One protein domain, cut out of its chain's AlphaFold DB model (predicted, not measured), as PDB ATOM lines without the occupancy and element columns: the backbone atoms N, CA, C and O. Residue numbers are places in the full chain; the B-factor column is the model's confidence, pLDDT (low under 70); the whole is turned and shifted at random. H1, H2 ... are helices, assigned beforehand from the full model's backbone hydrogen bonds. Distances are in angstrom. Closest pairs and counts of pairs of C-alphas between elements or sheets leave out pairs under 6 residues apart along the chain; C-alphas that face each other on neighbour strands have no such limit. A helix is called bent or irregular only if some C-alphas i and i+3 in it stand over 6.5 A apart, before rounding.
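AT A GLANCE: This is residues 4 to 68 of the 70 residues of an uncharacterized protein of Curtobacterium sp. MCLR17_007 (UniProt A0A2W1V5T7). One long helix, H1, sticks out with residues 4 to 23 standing free, and a small head at its far end holds the shorter helix H2 and long stretches with no named element. The arm of H1 makes much of the length. The printed part has 65 residues with two named helices, H1 then H2, and no named strand; the class is all helix. It is extended, with a radius of gyration of the C-alphas of 17.2 A and spans of 58 by 20 by 18 A.

IN THESE COORDINATES: H1, residues 4 to 25, begins at C-alpha 4 (9.019, 31.601, 59.052) and is 31.6 A long. H2, residues 38 to 50, is 19.4 A long and ends at C-alpha 50 (-11.758, 37.992, 21.819). H2 is only just irregular: C-alphas 39 and 42 are 6.9 A apart.

HOW THE PARTS SIT: H1 and H2 are apart, with no C-alpha of the one within 8 A of the other. Every O i to N i+4 pair is within hydrogen-bond range in H1, and 7 of 9 in H2.

THE WHOLE: The C-alphas of Leu 4 and Arg 39, the two farthest apart, are 58.2 A apart. Without residues 4 to 23, the body spans 29 by 20 by 17 A. The printed part has no cut. The link from H1 to H2, 12 residues, is long. Residues 51 to 68 hold no named element. The mean pLDDT of the printed part is 82.3; residues 23 to 28 and residue 68 are under 70.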
ATOM      1  N   LEU A   4      10.434  31.211  59.079       80.44
ATOM      2  CA  LEU A   4       9.019  31.601  59.052       80.44
ATOM      3  C   LEU A   4       8.757  32.904  58.277       80.44
ATOM      4  O   LEU A   4       7.795  32.987  57.518       80.44
ATOM      5  N   PHE A   5       9.623  33.907  58.435       83.38
ATOM      6  CA  PHE A   5       9.503  35.185  57.730       83.38
ATOM      7  C   PHE A   5       9.734  35.012  56.224       83.38
ATOM      8  O   PHE A   5       8.980  35.542  55.412       83.38
ATOM      9  N   ILE A   6      10.731  34.203  55.850       85.12
ATOM     10  CA  ILE A   6      11.054  33.900  54.448       85.12
ATOM     11  C   ILE A   6       9.890  33.150  53.781       85.12
ATOM     12  O   ILE A   6       9.500  33.491  52.665       85.12
ATOM     13  N   GLY A   7       9.291  32.181  54.483       85.50
ATOM     14  CA  GLY A   7       8.126  31.440  53.992       85.50
ATOM     15  C   GLY A   7       6.909  32.333  53.731       85.50
ATOM     16  O   GLY A   7       6.300  32.240  52.665       85.50
ATOM     17  N   LEU A   8       6.584  33.243  54.656       88.00
ATOM     18  CA  LEU A   8       5.461  34.178  54.497       88.00
ATOM     19  C   LEU A   8       5.643  35.119  53.302       88.00
ATOM     20  O   LEU A   8       4.711  35.306  52.518       88.00
ATOM     21  N   VAL A   9       6.843  35.677  53.135       87.81
ATOM     22  CA  VAL A   9       7.151  36.564  52.005       87.81
ATOM     23  C   VAL A   9       7.042  35.809  50.680       87.81
ATOM     24  O   VAL A   9       6.430  36.319  49.743       87.81
ATOM     25  N   ALA A  10       7.564  34.581  50.603       88.81
ATOM     26  CA  ALA A  10       7.478  33.766  49.393       88.81
ATOM     27  C   ALA A  10       6.020  33.485  48.985       88.81
ATOM     28  O   ALA A  10       5.661  33.666  47.820       88.81
ATOM     29  N   VAL A  11       5.158  33.115  49.940       90.94
ATOM     30  CA  VAL A  11       3.725  32.882  49.682       90.94
ATOM     31  C   VAL A  11       3.029  34.162  49.218       90.94
ATOM     32  O   VAL A  11       2.280  34.137  48.240       90.94
ATOM     33  N   PHE A  12       3.298  35.292  49.874       91.00
ATOM     34  CA  PHE A  12       2.702  36.573  49.504       91.00
ATOM     35  C   PHE A  12       3.080  36.996  48.079       91.00
ATOM     36  O   PHE A  12       2.208  37.382  47.299       91.00
ATOM     37  N   VAL A  13       4.357  36.855  47.708       92.75
ATOM     38  CA  VAL A  13       4.830  37.149  46.347       92.75
ATOM     39  C   VAL A  13       4.101  36.284  45.325       92.75
ATOM     40  O   VAL A  13       3.608  36.821  44.336       92.75
ATOM     41  N   VAL A  14       3.959  34.977  45.572       92.12
ATOM     42  CA  VAL A  14       3.232  34.071  44.667       92.12
ATOM     43  C   VAL A  14       1.774  34.510  44.483       92.12
ATOM     44  O   VAL A  14       1.300  34.570  43.350       92.12
ATOM     45  N   ILE A  15       1.076  34.882  45.560       90.06
ATOM     46  CA  ILE A  15      -0.317  35.360  45.494       90.06
ATOM     47  C   ILE A  15      -0.421  36.638  44.656       90.06
ATOM     48  O   ILE A  15      -1.254  36.719  43.750       90.06
ATOM     49  N   VAL A  16       0.442  37.625  44.915       88.00
ATOM     50  CA  VAL A  16       0.468  38.882  44.151       88.00
ATOM     51  C   VAL A  16       0.750  38.612  42.675       88.00
ATOM     52  O   VAL A  16       0.104  39.208  41.811       88.00
ATOM     53  N   LEU A  17       1.658  37.685  42.370       88.19
ATOM     54  CA  LEU A  17       2.020  37.320  41.002       88.19
ATOM     55  C   LEU A  17       0.840  36.649  40.285       88.19
ATOM     56  O   LEU A  17       0.523  37.025  39.158       88.19
ATOM     57  N   ILE A  18       0.114  35.750  40.959       85.75
ATOM     58  CA  ILE A  18      -1.115  35.134  40.433       85.75
ATOM     59  C   ILE A  18      -2.186  36.195  40.162       85.75
ATOM     60  O   ILE A  18      -2.754  36.206  39.071       85.75
ATOM     61  N   ILE A  19      -2.448  37.108  41.104       81.56
ATOM     62  CA  ILE A  19      -3.444  38.182  40.935       81.56
ATOM     63  C   ILE A  19      -3.047  39.113  39.787       81.56
ATOM     64  O   ILE A  19      -3.886  39.476  38.962       81.56
ATOM     65  N   THR A  20      -1.768  39.474  39.710       77.62
ATOM     66  CA  THR A  20      -1.220  40.330  38.652       77.62
ATOM     67  C   THR A  20      -1.349  39.660  37.292       77.62
ATOM     68  O   THR A  20      -1.838  40.287  36.356       77.62
ATOM     69  N   ILE A  21      -1.013  38.370  37.184       80.00
ATOM     70  CA  ILE A  21      -1.224  37.580  35.966       80.00
ATOM     71  C   ILE A  21      -2.713  37.510  35.629       80.00
ATOM     72  O   ILE A  21      -3.067  37.688  34.470       80.00
ATOM     73  N   TYR A  22      -3.595  37.285  36.603       74.31
ATOM     74  CA  TYR A  22      -5.039  37.259  36.365       74.31
ATOM     75  C   TYR A  22      -5.566  38.607  35.865       74.31
ATOM     76  O   TYR A  22      -6.385  38.627  34.950       74.31
ATOM     77  N   ARG A  23      -5.086  39.725  36.421       65.75
ATOM     78  CA  ARG A  23      -5.431  41.082  35.968       65.75
ATOM     79  C   ARG A  23      -4.871  41.389  34.581       65.75
ATOM     80  O   ARG A  23      -5.598  41.918  33.753       65.75
ATOM     81  N   LEU A  24      -3.622  41.009  34.309       65.31
ATOM     82  CA  LEU A  24      -2.998  41.153  32.990       65.31
ATOM     83  C   LEU A  24      -3.708  40.296  31.934       65.31
ATOM     84  O   LEU A  24      -3.966  40.769  30.832       65.31
ATOM     85  N   ARG A  25      -4.070  39.053  32.277       62.69
ATOM     86  CA  ARG A  25      -4.793  38.126  31.392       62.69
ATOM     87  C   ARG A  25      -6.240  38.532  31.151       62.69
ATOM     88  O   ARG A  25      -6.766  38.225  30.090       62.69
ATOM     89  N   ARG A  26      -6.888  39.200  32.110       60.53
ATOM     90  CA  ARG A  26      -8.266  39.691  31.960       60.53
ATOM     91  C   ARG A  26      -8.405  40.927  31.082       60.53
ATOM     92  O   ARG A  26      -9.529  41.402  30.993       60.53
ATOM     93  N   GLY A  27      -7.303  41.385  30.472       58.19
ATOM     94  CA  GLY A  27      -7.226  42.540  29.589       58.19
ATOM     95  C   GLY A  27      -7.672  43.823  30.282       58.19
ATOM     96  O   GLY A  27      -8.625  43.878  31.050       58.19
ATOM     97  N   GLY A  28      -6.957  44.912  30.036       67.12
ATOM     98  CA  GLY A  28      -7.410  46.211  30.520       67.12
ATOM     99  C   GLY A  28      -8.802  46.584  29.971       67.12
ATOM    100  O   GLY A  28      -9.398  45.852  29.171       67.12
ATOM    101  N   PRO A  29      -9.301  47.783  30.302       71.62
ATOM    102  CA  PRO A  29     -10.583  48.282  29.800       71.62
ATOM    103  C   PRO A  29     -10.658  48.380  28.262       71.62
ATOM    104  O   PRO A  29     -11.724  48.687  27.729       71.62
ATOM    105  N   GLY A  30      -9.562  48.130  27.535       74.94
ATOM    106  CA  GLY A  30      -9.464  48.248  26.084       74.94
ATOM    107  C   GLY A  30      -9.583  49.704  25.609       74.94
ATOM    108  O   GLY A  30      -9.845  50.605  26.408       74.94
ATOM    109  N   PRO A  31      -9.425  49.968  24.303       79.69
ATOM    110  CA  PRO A  31      -9.476  51.317  23.741       79.69
ATOM    111  C   PRO A  31     -10.868  51.940  23.873       79.69
ATOM    112  O   PRO A  31     -11.884  51.272  23.659       79.69
ATOM    113  N   THR A  32     -10.940  53.226  24.217       78.69
ATOM    114  CA  THR A  32     -12.207  53.948  24.404       78.69
ATOM    115  C   THR A  32     -13.077  53.851  23.154       78.69
ATOM    116  O   THR A  32     -12.645  54.177  22.052       78.69
ATOM    117  N   VAL A  33     -14.323  53.402  23.323       80.25
ATOM    118  CA  VAL A  33     -15.269  53.270  22.209       80.25
ATOM    119  C   VAL A  33     -16.218  54.461  22.238       80.25
ATOM    120  O   VAL A  33     -16.900  54.715  23.239       80.25
ATOM    121  N   ASN A  34     -16.257  55.195  21.129       82.25
ATOM    122  CA  ASN A  34     -17.204  56.284  20.919       82.25
ATOM    123  C   ASN A  34     -18.638  55.747  20.763       82.25
ATOM    124  O   ASN A  34     -18.931  54.576  21.013       82.25
ATOM    125  N   TRP A  35     -19.582  56.617  20.418       84.44
ATOM    126  CA  TRP A  35     -20.946  56.177  20.159       84.44
ATOM    127  C   TRP A  35     -20.977  55.183  18.983       84.44
ATOM    128  O   TRP A  35     -20.465  55.470  17.905       84.44
ATOM    129  N   VAL A  36     -21.580  54.010  19.205       88.12
ATOM    130  CA  VAL A  36     -21.784  52.964  18.192       88.12
ATOM    131  C   VAL A  36     -23.285  52.659  18.095       88.12
ATOM    132  O   VAL A  36     -23.959  52.571  19.136       88.12
ATOM    133  N   PRO A  37     -23.830  52.451  16.881       89.44
ATOM    134  CA  PRO A  37     -25.217  52.035  16.686       89.44
ATOM    135  C   PRO A  37     -25.545  50.736  17.430       89.44
ATOM    136  O   PRO A  37     -24.759  49.790  17.385       89.44
ATOM    137  N   ARG A  38     -26.736  50.641  18.047       86.94
ATOM    138  CA  ARG A  38     -27.171  49.459  18.833       86.94
ATOM    139  C   ARG A  38     -26.948  48.127  18.112       86.94
ATOM    140  O   ARG A  38     -26.435  47.190  18.711       86.94
ATOM    141  N   ARG A  39     -27.237  48.077  16.808       89.88
ATOM    142  CA  ARG A  39     -27.080  46.877  15.965       89.88
ATOM    143  C   ARG A  39     -25.632  46.377  15.855       89.88
ATOM    144  O   ARG A  39     -25.417  45.200  15.602       89.88
ATOM    145  N   LEU A  40     -24.642  47.253  16.041       88.56
ATOM    146  CA  LEU A  40     -23.218  46.920  15.941       88.56
ATOM    147  C   LEU A  40     -22.566  46.657  17.307       88.56
ATOM    148  O   LEU A  40     -21.483  46.076  17.352       88.56
ATOM    149  N   ARG A  41     -23.221  47.016  18.421       89.75
ATOM    150  CA  ARG A  41     -22.675  46.860  19.785       89.75
ATOM    151  C   ARG A  41     -22.348  45.408  20.126       89.75
ATOM    152  O   ARG A  41     -21.300  45.155  20.704       89.75
ATOM    153  N   GLY A  42     -23.168  44.453  19.678       88.81
ATOM    154  CA  GLY A  42     -22.884  43.023  19.850       88.81
ATOM    155  C   GLY A  42     -21.594  42.576  19.149       88.81
ATOM    156  O   GLY A  42     -20.801  41.833  19.723       88.81
ATOM    157  N   ARG A  43     -21.329  43.092  17.937       91.00
ATOM    158  CA  ARG A  43     -20.082  42.814  17.204       91.00
ATOM    159  C   ARG A  43     -18.876  43.450  17.899       91.00
ATOM    160  O   ARG A  43     -17.835  42.806  17.996       91.00
ATOM    161  N   VAL A  44     -19.027  44.665  18.430       89.75
ATOM    162  CA  VAL A  44     -17.977  45.329  19.219       89.75
ATOM    163  C   VAL A  44     -17.682  44.554  20.507       89.75
ATOM    164  O   VAL A  44     -16.522  44.276  20.786       89.75
ATOM    165  N   ASN A  45     -18.705  44.134  21.257       90.50
ATOM    166  CA  ASN A  45     -18.532  43.322  22.466       90.50
ATOM    167  C   ASN A  45     -17.802  42.005  22.183       90.50
ATOM    168  O   ASN A  45     -16.949  41.608  22.975       90.50
ATOM    169  N   ARG A  46     -18.107  41.342  21.059       90.00
ATOM    170  CA  ARG A  46     -17.396  40.127  20.638       90.00
ATOM    171  C   ARG A  46     -15.916  40.414  20.363       90.00
ATOM    172  O   ARG A  46     -15.077  39.732  20.934       90.00
ATOM    173  N   GLY A  47     -15.605  41.460  19.593       89.31
ATOM    174  CA  GLY A  47     -14.214  41.840  19.314       89.31
ATOM    175  C   GLY A  47     -13.422  42.214  20.572       89.31
ATOM    176  O   GLY A  47     -12.257  41.853  20.694       89.31
ATOM    177  N   PHE A  48     -14.056  42.875  21.544       88.00
ATOM    178  CA  PHE A  48     -13.426  43.160  22.836       88.00
ATOM    179  C   PHE A  48     -13.187  41.884  23.650       88.00
ATOM    180  O   PHE A  48     -12.092  41.698  24.169       88.00
ATOM    181  N   GLY A  49     -14.169  40.979  23.710       85.81
ATOM    182  CA  GLY A  49     -14.033  39.707  24.424       85.81
ATOM    183  C   GLY A  49     -12.958  38.789  23.837       85.81
ATOM    184  O   GLY A  49     -12.227  38.155  24.592       85.81
ATOM    185  N   GLU A  50     -12.813  38.755  22.510       86.00
ATOM    186  CA  GLU A  50     -11.758  37.992  21.819       86.00
ATOM    187  C   GLU A  50     -10.352  38.509  22.149       86.00
ATOM    188  O   GLU A  50      -9.414  37.724  22.261       86.00
ATOM    189  N   GLN A  51     -10.210  39.818  22.368       82.38
ATOM    190  CA  GLN A  51      -8.948  40.439  22.786       82.38
ATOM    191  C   GLN A  51      -8.742  40.408  24.306       82.38
ATOM    192  O   GLN A  51      -7.781  40.976  24.826       82.38
ATOM    193  N   GLY A  52      -9.647  39.742  25.028       79.38
ATOM    194  CA  GLY A  52      -9.636  39.668  26.478       79.38
ATOM    195  C   GLY A  52      -9.951  40.997  27.151       79.38
ATOM    196  O   GLY A  52      -9.729  41.101  28.340       79.38
ATOM    197  N   TRP A  53     -10.445  42.012  26.443       84.31
ATOM    198  CA  TRP A  53     -10.802  43.302  27.028       84.31
ATOM    199  C   TRP A  53     -12.191  43.290  27.658       84.31
ATOM    200  O   TRP A  53     -13.087  42.527  27.281       84.31
ATOM    201  N   GLN A  54     -12.401  44.219  28.588       82.69
ATOM    202  CA  GLN A  54     -13.710  44.440  29.191       82.69
ATOM    203  C   GLN A  54     -14.733  44.889  28.134       82.69
ATOM    204  O   GLN A  54     -14.481  45.804  27.347       82.69
ATOM    205  N   LYS A  55     -15.915  44.261  28.124       88.19
ATOM    206  CA  LYS A  55     -16.984  44.589  27.172       88.19
ATOM    207  C   LYS A  55     -17.413  46.060  27.333       88.19
ATOM    208  O   LYS A  55     -17.753  46.459  28.448       88.19
ATOM    209  N   PRO A  56     -17.436  46.865  26.255       85.88
ATOM    210  CA  PRO A  56     -17.787  48.282  26.321       85.88
ATOM    211  C   PRO A  56     -19.282  48.545  26.516       85.88
ATOM    212  O   PRO A  56     -19.644  49.626  26.987       85.88
ATOM    213  N   TYR A  57     -20.134  47.583  26.157       88.81
ATOM    214  CA  TYR A  57     -21.579  47.669  26.329       88.81
ATOM    215  C   TYR A  57     -22.107  46.502  27.170       88.81
ATOM    216  O   TYR A  57     -21.555  45.402  27.089       88.81
ATOM    217  N   ASP A  58     -23.163  46.735  27.946       87.25
ATOM    218  CA  ASP A  58     -23.906  45.690  28.663       87.25
ATOM    219  C   ASP A  58     -24.845  44.904  27.721       87.25
ATOM    220  O   ASP A  58     -24.865  45.125  26.502       87.25
ATOM    221  N   ASP A  59     -25.613  43.968  28.280       85.19
ATOM    222  CA  ASP A  59     -26.537  43.118  27.520       85.19
ATOM    223  C   ASP A  59     -27.752  43.897  26.969       85.19
ATOM    224  O   ASP A  59     -28.344  43.502  25.964       85.19
ATOM    225  N   GLU A  60     -28.074  45.060  27.545       83.69
ATOM    226  CA  GLU A  60     -29.096  45.999  27.049       83.69
ATOM    227  C   GLU A  60     -28.549  46.950  25.960       83.69
ATOM    228  O   GLU A  60     -29.275  47.729  25.311       83.69
ATOM    229  N   GLY A  61     -27.239  46.880  25.733       80.31
ATOM    230  CA  GLY A  61     -26.476  47.717  24.830       80.31
ATOM    231  C   GLY A  61     -26.119  49.085  25.408       80.31
ATOM    232  O   GLY A  61     -25.593  49.901  24.654       80.31
ATOM    233  N   ASN A  62     -26.392  49.395  26.671       85.00
ATOM    234  CA  ASN A  62     -25.922  50.628  27.306       85.00
ATOM    235  C   ASN A  62     -24.411  50.553  27.564       85.00
ATOM    236  O   ASN A  62     -23.791  49.506  27.399       85.00
ATOM    237  N   ARG A  63     -23.773  51.684  27.891       82.69
ATOM    238  CA  ARG A  63     -22.344  51.676  28.247       82.69
ATOM    239  C   ARG A  63     -22.153  50.871  29.526       82.69
ATOM    240  O   ARG A  63     -22.865  51.108  30.492       82.69
ATOM    241  N   ASN A  64     -21.159  49.987  29.528       80.62
ATOM    242  CA  ASN A  64     -20.843  49.185  30.701       80.62
ATOM    243  C   ASN A  64     -20.353  50.094  31.855       80.62
ATOM    244  O   ASN A  64     -19.310  50.742  31.689       80.62
ATOM    245  N   PRO A  65     -21.071  50.168  32.993       72.94
ATOM    246  CA  PRO A  65     -20.699  51.019  34.127       72.94
ATOM    247  C   PRO A  65     -19.382  50.581  34.781       72.94
ATOM    248  O   PRO A  65     -18.624  51.426  35.259       72.94
ATOM    249  N   ASP A  66     -19.052  49.291  34.711       72.56
ATOM    250  CA  ASP A  66     -17.851  48.716  35.328       72.56
ATOM    251  C   ASP A  66     -16.558  49.139  34.620       72.56
ATOM    252  O   ASP A  66     -15.459  48.897  35.113       72.56
ATOM    253  N   ARG A  67     -16.668  49.755  33.437       70.62
ATOM    254  CA  ARG A  67     -15.519  50.217  32.650       70.62
ATOM    255  C   ARG A  67     -14.960  51.554  33.139       70.62
ATOM    256  O   ARG A  67     -13.804  51.862  32.872       70.62
ATOM    257  N   GLY A  68     -15.785  52.359  33.814       61.75
ATOM    258  CA  GLY A  68     -15.405  53.678  34.329       61.75
ATOM    259  C   GLY A  68     -14.895  53.675  35.772       61.75
ATOM    260  O   GLY A  68     -14.575  54.739  36.283       61.75
TER     261      GLY A  68